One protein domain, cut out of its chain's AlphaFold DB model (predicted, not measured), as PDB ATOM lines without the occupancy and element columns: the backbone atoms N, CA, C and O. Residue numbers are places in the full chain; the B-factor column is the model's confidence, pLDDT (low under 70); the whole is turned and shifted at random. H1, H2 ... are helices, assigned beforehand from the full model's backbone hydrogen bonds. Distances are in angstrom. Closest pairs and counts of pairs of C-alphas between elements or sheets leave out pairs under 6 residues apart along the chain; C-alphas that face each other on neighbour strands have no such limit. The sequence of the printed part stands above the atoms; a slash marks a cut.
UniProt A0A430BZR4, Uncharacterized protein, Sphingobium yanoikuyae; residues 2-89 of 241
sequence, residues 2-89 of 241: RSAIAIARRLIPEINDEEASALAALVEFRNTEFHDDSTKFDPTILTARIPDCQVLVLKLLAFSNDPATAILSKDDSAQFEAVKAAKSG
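This is residues 2 to 89 of the 241 residues of an uncharacterized protein of Sphingobium yanoikuyae (UniProt A0A430BZR4). The longest helix, H2, makes a corner with H4 near the first residues of both; H1 folds back along the first part of H2 as a loose helical hairpin, and H5 crosses H4. The far part of H2 runs out to a loop, residues 36 to 42, that returns through the short H3 to H4. The printed part has 88 residues with five named helices, H1 to H5 in chain order, and no named strand: its class is all helix. It is only just compact, close to loose, with a radius of gyration of the C-alphas of 14.0 A and spans of 39 by 29 by 27 A.

H2, residues 17 to 35, is 26.6 A long. H1, residues 2 to 11, begins at C-alpha 2 (22.209, 34.235, 95.116). H3 is residues 43 to 47. H4, residues 50 to 63, measures 19.9 A. H5, residues 74 to 88, measures 21.3 A and ends at C-alpha 88 (19.251, 10.392, 104.672).

H1 and H2 form a helical hairpin, opposite ways at a tilt of 36 degrees, only just steep. They touch through residues 20 to 24 of H2, with the closest C-alphas, Ile 5 and Ala 20, 6.6 A apart. Residues 18 to 23 of H2 touch residues 50 to 56 of H4, about perpendicular at 75 degrees; the closest C-alphas, Glu 19 and Asp 52, are 4.9 A apart. H5 touches H4 with residues 80 to 84, about perpendicular at 77 degrees; the closest C-alphas, Val 55 and Lys 84, are 5.4 A apart. H3 is close to but not clearly touching H2, the closest C-alphas, Leu 26 and Leu 46, being 7.3 A apart. H2 and H5 are apart. In H1, H2, H3, H4 and H5 every O i to N i+4 pair is within hydrogen-bond range.

The C-alphas farthest apart, Ser 38 and Asn 65, are 40.7 A apart. The printed part has no cut, and no link is long. The mean pLDDT of the printed part is 86.0; residue 2 and residues 37 to 43 are under 70.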
ATOM      1  N   ARG A   2      21.290  35.339  95.501       58.62
ATOM      2  CA  ARG A   2      22.209  34.235  95.116       58.62
ATOM      3  C   ARG A   2      23.507  34.228  95.942       58.62
ATOM      4  O   ARG A   2      24.049  33.171  96.227       58.62
ATOM      5  N   SER A   3      23.939  35.407  96.396       72.75
ATOM      6  CA  SER A   3      25.044  35.588  97.336       72.75
ATOM      7  C   SER A   3      24.833  34.925  98.704       72.75
ATOM      8  O   SER A   3      25.765  34.308  99.193       72.75
ATOM      9  N   ALA A   4      23.645  34.997  99.317       79.94
ATOM     10  CA  ALA A   4      23.412  34.461 100.664       79.94
ATOM     11  C   ALA A   4      23.388  32.927 100.676       79.94
ATOM     12  O   ALA A   4      24.046  32.311 101.506       79.94
ATOM     13  N   ILE A   5      22.715  32.311  99.698       83.56
ATOM     14  CA  ILE A   5      22.705  30.849  99.529       83.56
ATOM     15  C   ILE A   5      24.117  30.340  99.204       83.56
ATOM     16  O   ILE A   5      24.558  29.340  99.761       83.56
ATOM     17  N   ALA A   6      24.864  31.054  98.354       86.50
ATOM     18  CA  ALA A   6      26.254  30.714  98.058       86.50
ATOM     19  C   ALA A   6      27.169  30.837  99.290       86.50
ATOM     20  O   ALA A   6      28.037  29.990  99.490       86.50
ATOM     21  N   ILE A   7      26.969  31.859 100.131       88.06
ATOM     22  CA  ILE A   7      27.689  32.005 101.404       88.06
ATOM     23  C   ILE A   7      27.333  30.853 102.348       88.06
ATOM     24  O   ILE A   7      28.243  30.222 102.875       88.06
ATOM     25  N   ALA A   8      26.047  30.530 102.510       87.25
ATOM     26  CA  ALA A   8      25.603  29.426 103.358       87.25
ATOM     27  C   ALA A   8      26.235  28.094 102.926       87.25
ATOM     28  O   ALA A   8      26.824  27.413 103.753       87.25
ATOM     29  N   ARG A   9      26.230  27.775 101.624       91.31
ATOM     30  CA  ARG A   9      26.890  26.570 101.081       91.31
ATOM     31  C   ARG A   9      28.407  26.569 101.255       91.31
ATOM     32  O   ARG A   9      29.013  25.510 101.353       91.31
ATOM     33  N   ARG A  10      29.040  27.743 101.261       91.50
ATOM     34  CA  ARG A  10      30.480  27.861 101.517       91.50
ATOM     35  C   ARG A  10      30.817  27.607 102.986       91.50
ATOM     36  O   ARG A  10      31.874  27.051 103.261       91.50
ATOM     37  N   LEU A  11      29.963  28.058 103.901       92.44
ATOM     38  CA  LEU A  11      30.148  27.885 105.344       92.44
ATOM     39  C   LEU A  11      29.710  26.496 105.827       92.44
ATOM     40  O   LEU A  11      30.304  25.977 106.765       92.44
ATOM     41  N   ILE A  12      28.716  25.900 105.165       93.75
ATOM     42  CA  ILE A  12      28.121  24.598 105.487       93.75
ATOM     43  C   ILE A  12      28.109  23.744 104.203       93.75
ATOM     44  O   ILE A  12      27.105  23.721 103.477       93.75
ATOM     45  N   PRO A  13      29.230  23.077 103.866       90.31
ATOM     46  CA  PRO A  13      29.368  22.295 102.633       90.31
ATOM     47  C   PRO A  13      28.402  21.109 102.521       90.31
ATOM     48  O   PRO A  13      28.180  20.600 101.425       90.31
ATOM     49  N   GLU A  14      27.812  20.668 103.634       90.62
ATOM     50  CA  GLU A  14      26.822  19.593 103.697       90.62
ATOM     51  C   GLU A  14      25.470  19.990 103.095       90.62
ATOM     52  O   GLU A  14      24.619  19.116 102.902       90.62
ATOM     53  N   ILE A  15      25.236  21.280 102.820       91.69
ATOM     54  CA  ILE A  15      24.020  21.739 102.140       91.69
ATOM     55  C   ILE A  15      24.028  21.229 100.697       91.69
ATOM     56  O   ILE A  15      24.860  21.638  99.878       91.69
ATOM     57  N   ASN A  16      23.074  20.357 100.373       91.06
ATOM     58  CA  ASN A  16      22.954  19.778  99.036       91.06
ATOM     59  C   ASN A  16      22.150  20.687  98.084       91.06
ATOM     60  O   ASN A  16      21.618  21.732  98.467       91.06
ATOM     61  N   ASP A  17      22.073  20.297  96.812       90.69
ATOM     62  CA  ASP A  17      21.380  21.094  95.796       90.69
ATOM     63  C   ASP A  17      19.853  21.134  95.994       90.69
ATOM     64  O   ASP A  17      19.235  22.148  95.668       90.69
ATOM     65  N   GLU A  18      19.243  20.083  96.560       89.19
ATOM     66  CA  GLU A  18      17.803  20.044  96.869       89.19
ATOM     67  C   GLU A  18      17.462  21.085  97.952       89.19
ATOM     68  O   GLU A  18      16.570  21.913  97.766       89.19
ATOM     69  N   GLU A  19      18.247  21.122  99.029       90.75
ATOM     70  CA  GLU A  19      18.121  22.065 100.148       90.75
ATOM     71  C   GLU A  19      18.382  23.512  99.716       90.75
ATOM     72  O   GLU A  19      17.624  24.423 100.057       90.75
ATOM     73  N   ALA A  20      19.422  23.739  98.909       89.81
ATOM     74  CA  ALA A  20      19.709  25.059  98.359       89.81
ATOM     75  C   ALA A  20      18.590  25.547  97.424       89.81
ATOM     76  O   ALA A  20      18.227  26.726  97.452       89.81
ATOM     77  N   SER A  21      18.028  24.645  96.612       88.75
ATOM     78  CA  SER A  21      16.891  24.947  95.740       88.75
ATOM     79  C   SER A  21      15.625  25.250  96.538       88.75
ATOM     80  O   SER A  21      14.871  26.137  96.142       88.75
ATOM     81  N   ALA A  22      15.380  24.541  97.641       87.06
ATOM     82  CA  ALA A  22      14.229  24.779  98.502       87.06
ATOM     83  C   ALA A  22      14.304  26.156  99.182       87.06
ATOM     84  O   ALA A  22      13.322  26.897  99.168       87.06
ATOM     85  N   LEU A  23      15.484  26.553  99.674       84.25
ATOM     86  CA  LEU A  23      15.693  27.896 100.219       84.25
ATOM     87  C   LEU A  23      15.496  28.980  99.152       84.25
ATOM     88  O   LEU A  23      14.867  30.000  99.424       84.25
ATOM     89  N   ALA A  24      16.013  28.774  97.938       85.50
ATOM     90  CA  ALA A  24      15.799  29.714  96.841       85.50
ATOM     91  C   ALA A  24      14.302  29.902  96.550       85.50
ATOM     92  O   ALA A  24      13.845  31.041  96.485       85.50
ATOM     93  N   ALA A  25      13.549  28.799  96.476       83.00
ATOM     94  CA  ALA A  25      12.107  28.819  96.257       83.00
ATOM     95  C   ALA A  25      11.354  29.549  97.381       83.00
ATOM     96  O   ALA A  25      10.488  30.369  97.094       83.00
ATOM     97  N   LEU A  26      11.712  29.313  98.651       82.06
ATOM     98  CA  LEU A  26      11.116  30.026  99.785       82.06
ATOM     99  C   LEU A  26      11.349  31.533  99.708       82.06
ATOM    100  O   LEU A  26      10.431  32.311  99.949       82.06
ATOM    101  N   VAL A  27      12.569  31.965  99.389       81.81
ATOM    102  CA  VAL A  27      12.876  33.396  99.347       81.81
ATOM    103  C   VAL A  27      12.215  34.065  98.138       81.81
ATOM    104  O   VAL A  27      11.686  35.165  98.271       81.81
ATOM    105  N   GLU A  28      12.209  33.416  96.972       80.88
ATOM    106  CA  GLU A  28      11.472  33.900  95.795       80.88
ATOM    107  C   GLU A  28       9.973  34.016  96.083       80.88
ATOM    108  O   GLU A  28       9.376  35.045  95.763       80.88
ATOM    109  N   PHE A  29       9.394  33.022  96.762       78.25
ATOM    110  CA  PHE A  29       8.012  33.066  97.228       78.25
ATOM    111  C   PHE A  29       7.760  34.287  98.117       78.25
ATOM    112  O   PHE A  29       6.926  35.122  97.786       78.25
ATOM    113  N   ARG A  30       8.537  34.443  99.191       78.94
ATOM    114  CA  ARG A  30       8.371  35.527 100.170       78.94
ATOM    115  C   ARG A  30       8.552  36.914  99.548       78.94
ATOM    116  O   ARG A  30       7.895  37.865  99.955       78.94
ATOM    117  N   ASN A  31       9.445  37.038  98.567       79.12
ATOM    118  CA  ASN A  31       9.621  38.277  97.811       79.12
ATOM    119  C   ASN A  31       8.430  38.555  96.892       79.12
ATOM    120  O   ASN A  31       8.030  39.705  96.765       79.12
ATOM    121  N   THR A  32       7.880  37.525  96.250       77.56
ATOM    122  CA  THR A  32       6.714  37.666  95.368       77.56
ATOM    123  C   THR A  32       5.483  38.057  96.177       77.56
ATOM    124  O   THR A  32       4.852  39.050  95.854       77.56
ATOM    125  N   GLU A  33       5.213  37.356  97.282       76.25
ATOM    126  CA  GLU A  33       4.134  37.678  98.225       76.25
ATOM    127  C   GLU A  33       4.217  39.129  98.720       76.25
ATOM    128  O   GLU A  33       3.209  39.821  98.808       76.25
ATOM    129  N   PHE A  34       5.423  39.613  99.023       77.69
ATOM    130  CA  PHE A  34       5.607  40.963  99.552       77.69
ATOM    131  C   PHE A  34       5.506  42.069  98.487       77.69
ATOM    132  O   PHE A  34       5.257  43.224  98.830       77.69
ATOM    133  N   HIS A  35       5.755  41.757  97.213       77.12
ATOM    134  CA  HIS A  35       5.905  42.765  96.157       77.12
ATOM    135  C   HIS A  35       4.857  42.691  95.040       77.12
ATOM    136  O   HIS A  35       4.777  43.635  94.254       77.12
ATOM    137  N   ASP A  36       4.078  41.616  94.944       70.06
ATOM    138  CA  ASP A  36       3.137  41.388  93.851       70.06
ATOM    139  C   ASP A  36       1.783  40.876  94.370       70.06
ATOM    140  O   ASP A  36       1.626  39.705  94.715       70.06
ATOM    141  N   ASP A  37       0.780  41.757  94.361       63.41
ATOM    142  CA  ASP A  37      -0.606  41.458  94.760       63.41
ATOM    143  C   ASP A  37      -1.344  40.522  93.776       63.41
ATOM    144  O   ASP A  37      -2.485  40.127  94.024       63.41
ATOM    145  N   SER A  38      -0.747  40.178  92.626       63.47
ATOM    146  CA  SER A  38      -1.445  39.471  91.539       63.47
ATOM    147  C   SER A  38      -1.159  37.968  91.448       63.47
ATOM    148  O   SER A  38      -1.876  37.241  90.747       63.47
ATOM    149  N   THR A  39      -0.153  37.464  92.167       62.53
ATOM    150  CA  THR A  39       0.252  36.058  92.057       62.53
ATOM    151  C   THR A  39      -0.594  35.170  92.972       62.53
ATOM    152  O   THR A  39      -0.414  35.145  94.186       62.53
ATOM    153  N   LYS A  40      -1.508  34.376  92.389       63.22
ATOM    154  CA  LYS A  40      -2.192  33.296  93.121       63.22
ATOM    155  C   LYS A  40      -1.172  32.226  93.500       63.22
ATOM    156  O   LYS A  40      -0.658  31.515  92.641       63.22
ATOM    157  N   PHE A  41      -0.885  32.140  94.790       65.75
ATOM    158  CA  PHE A  41       0.032  31.166  95.352       65.75
ATOM    159  C   PHE A  41      -0.529  29.741  95.259       65.75
ATOM    160  O   PHE A  41      -1.682  29.498  95.615       65.75
ATOM    161  N   ASP A  42       0.307  28.800  94.813       69.31
ATOM    162  CA  ASP A  42       0.024  27.372  94.916       69.31
ATOM    163  C   ASP A  42       0.737  26.791  96.156       69.31
ATOM    164  O   ASP A  42       1.949  26.537  96.109       69.31
ATOM    165  N   PRO A  43       0.013  26.554  97.267       66.31
ATOM    166  CA  PRO A  43       0.584  26.008  98.496       66.31
ATOM    167  C   PRO A  43       1.227  24.638  98.315       66.31
ATOM    168  O   PRO A  43       2.118  24.275  99.085       66.31
ATOM    169  N   THR A  44       0.854  23.891  97.277       70.00
ATOM    170  CA  THR A  44       1.421  22.563  97.028       70.00
ATOM    171  C   THR A  44       2.912  22.620  96.686       70.00
ATOM    172  O   THR A  44       3.654  21.699  97.039       70.00
ATOM    173  N   ILE A  45       3.381  23.725  96.088       70.19
ATOM    174  CA  ILE A  45       4.794  23.925  95.743       70.19
ATOM    175  C   ILE A  45       5.645  24.042  97.008       70.19
ATOM    176  O   ILE A  45       6.705  23.417  97.082       70.19
ATOM    177  N   LEU A  46       5.195  24.804  98.013       74.25
ATOM    178  CA  LEU A  46       5.929  24.913  99.276       74.25
ATOM    179  C   LEU A  46       5.851  23.622 100.076       74.25
ATOM    180  O   LEU A  46       6.884  23.173 100.562       74.25
ATOM    181  N   THR A  47       4.683  22.979 100.155       78.56
ATOM    182  CA  THR A  47       4.506  21.737 100.925       78.56
ATOM    183  C   THR A  47       5.496  20.647 100.515       78.56
ATOM    184  O   THR A  47       6.057  19.967 101.375       78.56
ATOM    185  N   ALA A  48       5.793  20.524  99.217       81.69
ATOM    186  CA  ALA A  48       6.790  19.581  98.709       81.69
ATOM    187  C   ALA A  48       8.242  19.930  99.101       81.69
ATOM    188  O   ALA A  48       9.109  19.058  99.084       81.69
ATOM    189  N   ARG A  49       8.520  21.194  99.437       87.12
ATOM    190  CA  ARG A  49       9.850  21.722  99.791       87.12
ATOM    191  C   ARG A  49      10.079  21.850 101.291       87.12
ATOM    192  O   ARG A  49      11.230  21.976 101.704       87.12
ATOM    193  N   ILE A  50       9.027  21.791 102.109       89.44
ATOM    194  CA  ILE A  50       9.140  21.867 103.572       89.44
ATOM    195  C   ILE A  50      10.173  20.865 104.129       89.44
ATOM    196  O   ILE A  50      11.007  21.304 104.920       89.44
ATOM    197  N   PRO A  51      10.232  19.588 103.690       92.62
ATOM    198  CA  PRO A  51      11.223  18.641 104.210       92.62
ATOM    199  C   PRO A  51      12.674  19.083 104.000       92.62
ATOM    200  O   PRO A  51      13.516  18.934 104.881       92.62
ATOM    201  N   ASP A  52      12.970  19.669 102.839       92.75
ATOM    202  CA  ASP A  52      14.297  20.208 102.531       92.75
ATOM    203  C   ASP A  52      14.628  21.406 103.433       92.75
ATOM    204  O   ASP A  52      15.751  21.554 103.917       92.75
ATOM    205  N   CYS A  53      13.626  22.244 103.704       90.88
ATOM    206  CA  CYS A  53      13.762  23.411 104.569       90.88
ATOM    207  C   CYS A  53      13.984  23.010 106.033       90.88
ATOM    208  O   CYS A  53      14.828  23.600 106.701       90.88
ATOM    209  N   GLN A  54      13.294  21.972 106.516       93.44
ATOM    210  CA  GLN A  54      13.470  21.416 107.863       93.44
ATOM    211  C   GLN A  54      14.903  20.920 108.077       93.44
ATOM    212  O   GLN A  54      15.558  21.288 109.054       93.44
ATOM    213  N   VAL A  55      15.433  20.150 107.120       94.56
ATOM    214  CA  VAL A  55      16.825  19.674 107.169       94.56
ATOM    215  C   VAL A  55      17.813  20.838 107.157       94.56
ATOM    216  O   VAL A  55      18.784  20.830 107.917       94.56
ATOM    217  N   LEU A  56      17.566  21.852 106.329       92.88
ATOM    218  CA  LEU A  56      18.414  23.037 106.260       92.88
ATOM    219  C   LEU A  56      18.430  23.821 107.582       92.88
ATOM    220  O   LEU A  56      19.505  24.219 108.029       92.88
ATOM    221  N   VAL A  57      17.274  24.008 108.227       93.00
ATOM    222  CA  VAL A  57      17.173  24.663 109.543       93.00
ATOM    223  C   VAL A  57      18.030  23.930 110.573       93.00
ATOM    224  O   VAL A  57      18.832  24.565 111.257       93.00
ATOM    225  N   LEU A  58      17.947  22.597 110.633       95.00
ATOM    226  CA  LEU A  58      18.773  21.808 111.550       95.00
ATOM    227  C   LEU A  58      20.276  21.963 111.273       95.00
ATOM    228  O   LEU A  58      21.064  22.050 112.213       95.00
ATOM    229  N   LYS A  59      20.689  22.033 110.001       94.00
ATOM    230  CA  LYS A  59      22.099  22.268 109.634       94.00
ATOM    231  C   LYS A  59      22.582  23.661 110.047       94.00
ATOM    232  O   LYS A  59      23.701  23.790 110.536       94.00
ATOM    233  N   LEU A  60      21.751  24.690 109.881       92.06
ATOM    234  CA  LEU A  60      22.072  26.066 110.280       92.06
ATOM    235  C   LEU A  60      22.209  26.210 111.803       92.06
ATOM    236  O   LEU A  60      23.142  26.863 112.274       92.06
ATOM    237  N   LEU A  61      21.318  25.574 112.566       93.62
ATOM    238  CA  LEU A  61      21.388  25.549 114.031       93.62
ATOM    239  C   LEU A  61      22.634  24.804 114.514       93.62
ATOM    240  O   LEU A  61      23.389  25.334 115.326       93.62
ATOM    241  N   ALA A  62      22.922  23.638 113.927       93.56
ATOM    242  CA  ALA A  62      24.133  22.884 114.233       93.56
ATOM    243  C   ALA A  62      25.413  23.688 113.939       93.56
ATOM    244  O   ALA A  62      26.336  23.683 114.751       93.56
ATOM    245  N   PHE A  63      25.461  24.424 112.823       94.12
ATOM    246  CA  PHE A  63      26.582  25.318 112.502       94.12
ATOM    247  C   PHE A  63      26.737  26.463 113.514       94.12
ATOM    248  O   PHE A  63      27.857  26.860 113.830       94.12
ATOM    249  N   SER A  64      25.621  26.968 114.045       92.50
ATOM    250  CA  SER A  64      25.600  28.021 115.072       92.50
ATOM    251  C   SER A  64      25.888  27.487 116.481       92.50
ATOM    252  O   SER A  64      26.005  28.269 117.418       92.50
ATOM    253  N   ASN A  65      26.057  26.165 116.627       94.31
ATOM    254  CA  ASN A  65      26.197  25.461 117.901       94.31
ATOM    255  C   ASN A  65      24.988  25.657 118.839       94.31
ATOM    256  O   ASN A  65      25.122  25.580 120.062       94.31
ATOM    257  N   ASP A  66      23.811  25.879 118.251       95.38
ATOM    258  CA  ASP A  66      22.544  26.009 118.958       95.38
ATOM    259  C   ASP A  66      21.758  24.690 118.883       95.38
ATOM    260  O   ASP A  66      21.693  24.057 117.821       95.38
ATOM    261  N   PRO A  67      21.120  24.249 119.980       92.94
ATOM    262  CA  PRO A  67      20.205  23.118 119.919       92.94
ATOM    263  C   PRO A  67      18.959  23.483 119.102       92.94
ATOM    264  O   PRO A  67      18.511  24.628 119.107       92.94
ATOM    265  N   ALA A  68      18.328  22.493 118.467       92.31
ATOM    266  CA  ALA A  68      17.092  22.698 117.703       92.31
ATOM    267  C   ALA A  68      15.984  23.390 118.526       92.31
ATOM    268  O   ALA A  68      15.290  24.284 118.042       92.31
ATOM    269  N   THR A  69      15.901  23.058 119.816       93.50
ATOM    270  CA  THR A  69      14.950  23.639 120.773       93.50
ATOM    271  C   THR A  69      15.229  25.099 121.146       93.50
ATOM    272  O   THR A  69      14.477  25.670 121.929       93.50
ATOM    273  N   ALA A  70      16.314  25.708 120.652       92.75
ATOM    274  CA  ALA A  70      16.567  27.136 120.841       92.75
ATOM    275  C   ALA A  70      15.542  28.001 120.089       92.75
ATOM    276  O   ALA A  70      15.237  29.106 120.532       92.75
ATOM    277  N   ILE A  71      15.010  27.494 118.969       93.56
ATOM    278  CA  ILE A  71      14.001  28.191 118.158       93.56
ATOM    279  C   ILE A  71      12.762  27.340 117.850       93.56
ATOM    280  O   ILE A  71      11.718  27.898 117.529       93.56
ATOM    281  N   LEU A  72      12.868  26.009 117.921       94.06
ATOM    282  CA  LEU A  72      11.762  25.089 117.660       94.06
ATOM    283  C   LEU A  72      11.124  24.621 118.968       94.06
ATOM    284  O   LEU A  72      11.796  24.487 119.995       94.06
ATOM    285  N   SER A  73       9.834  24.292 118.915       93.06
ATOM    286  CA  SER A  73       9.207  23.510 119.981       93.06
ATOM    287  C   SER A  73       9.871  22.126 120.087       93.06
ATOM    288  O   SER A  73      10.575  21.676 119.176       93.06
ATOM    289  N   LYS A  74       9.660  21.420 121.204       92.94
ATOM    290  CA  LYS A  74      10.166  20.043 121.353       92.94
ATOM    291  C   LYS A  74       9.590  19.115 120.280       92.94
ATOM    292  O   LYS A  74      10.329  18.303 119.724       92.94
ATOM    293  N   ASP A  75       8.310  19.284 119.972       91.81
ATOM    294  CA  ASP A  75       7.584  18.462 119.007       91.81
ATOM    295  C   ASP A  75       8.074  18.731 117.579       91.81
ATOM    296  O   ASP A  75       8.396  17.793 116.848       91.81
ATOM    297  N   ASP A  76       8.262  20.004 117.213       92.94
ATOM    298  CA  ASP A  76       8.843  20.377 115.919       92.94
ATOM    299  C   ASP A  76      10.293  19.909 115.800       92.94
ATOM    300  O   ASP A  76      10.688  19.373 114.769       92.94
ATOM    301  N   SER A  77      11.092  20.033 116.861       93.81
ATOM    302  CA  SER A  77      12.460  19.514 116.869       93.81
ATOM    303  C   SER A  77      12.496  18.004 116.611       93.81
ATOM    304  O   SER A  77      13.350  17.537 115.855       93.81
ATOM    305  N   ALA A  78      11.595  17.235 117.227       92.25
ATOM    306  CA  ALA A  78      11.512  15.791 117.029       92.25
ATOM    307  C   ALA A  78      11.052  15.436 115.606       92.25
ATOM    308  O   ALA A  78      11.595  14.516 114.988       92.25
ATOM    309  N   GLN A  79      10.088  16.184 115.070       93.44
ATOM    310  CA  GLN A  79       9.603  16.036 113.701       93.44
ATOM    311  C   GLN A  79      10.717  16.324 112.683       93.44
ATOM    312  O   GLN A  79      10.961  15.498 111.801       93.44
ATOM    313  N   PHE A  80      11.457  17.426 112.846       95.31
ATOM    314  CA  PHE A  80      12.506  17.828 111.906       95.31
ATOM    315  C   PHE A  80      13.632  16.785 111.878       95.31
ATOM    316  O   PHE A  80      14.144  16.450 110.808       95.31
ATOM    317  N   GLU A  81      14.011  16.230 113.035       94.44
ATOM    318  CA  GLU A  81      15.012  15.158 113.101       94.44
ATOM    319  C   GLU A  81      14.499  13.851 112.474       94.44
ATOM    320  O   GLU A  81      15.257  13.173 111.776       94.44
ATOM    321  N   ALA A  82      13.210  13.516 112.628       93.75
ATOM    322  CA  ALA A  82      12.609  12.372 111.940       93.75
ATOM    323  C   ALA A  82      12.643  12.546 110.412       93.75
ATOM    324  O   ALA A  82      13.009  11.614 109.690       93.75
ATOM    325  N   VAL A  83      12.339  13.746 109.911       94.94
ATOM    326  CA  VAL A  83      12.414  14.077 108.480       94.94
ATOM    327  C   VAL A  83      13.854  14.030 107.970       94.94
ATOM    328  O   VAL A  83      14.117  13.459 106.910       94.94
ATOM    329  N   LYS A  84      14.815  14.567 108.726       94.81
ATOM    330  CA  LYS A  84      16.245  14.494 108.395       94.81
ATOM    331  C   LYS A  84      16.745  13.055 108.329       94.81
ATOM    332  O   LYS A  84      17.432  12.695 107.371       94.81
ATOM    333  N   ALA A  85      16.368  12.224 109.299       94.00
ATOM    334  CA  ALA A  85      16.677  10.799 109.286       94.00
ATOM    335  C   ALA A  85      16.060  10.116 108.056       94.00
ATOM    336  O   ALA A  85      16.764   9.405 107.338       94.00
ATOM    337  N   ALA A  86      14.793  10.400 107.749       93.25
ATOM    338  CA  ALA A  86      14.103   9.853 106.586       93.25
ATOM    339  C   ALA A  86      14.770  10.252 105.257       93.25
ATOM    340  O   ALA A  86      14.993   9.405 104.394       93.25
ATOM    341  N   LYS A  87      15.168  11.520 105.108       91.06
ATOM    342  CA  LYS A  87      15.850  12.022 103.905       91.06
ATOM    343  C   LYS A  87      17.271  11.487 103.724       91.06
ATOM    344  O   LYS A  87      17.771  11.503 102.603       91.06
ATOM    345  N   SER A  88      17.920  11.006 104.785       86.38
ATOM    346  CA  SER A  88      19.251  10.392 104.672       86.38
ATOM    347  C   SER A  88      19.226   9.041 103.942       86.38
ATOM    348  O   SER A  88      20.222   8.645 103.334       86.38
ATOM    349  N   GLY A  89      18.085   8.342 103.956       79.50
ATOM    350  CA  GLY A  89      17.890   7.092 103.233       79.50
ATOM    351  C   GLY A  89      17.384   7.342 101.814       79.50
ATOM    352  O   GLY A  89      16.192   7.553 101.614       79.50
TER     353      GLY A  89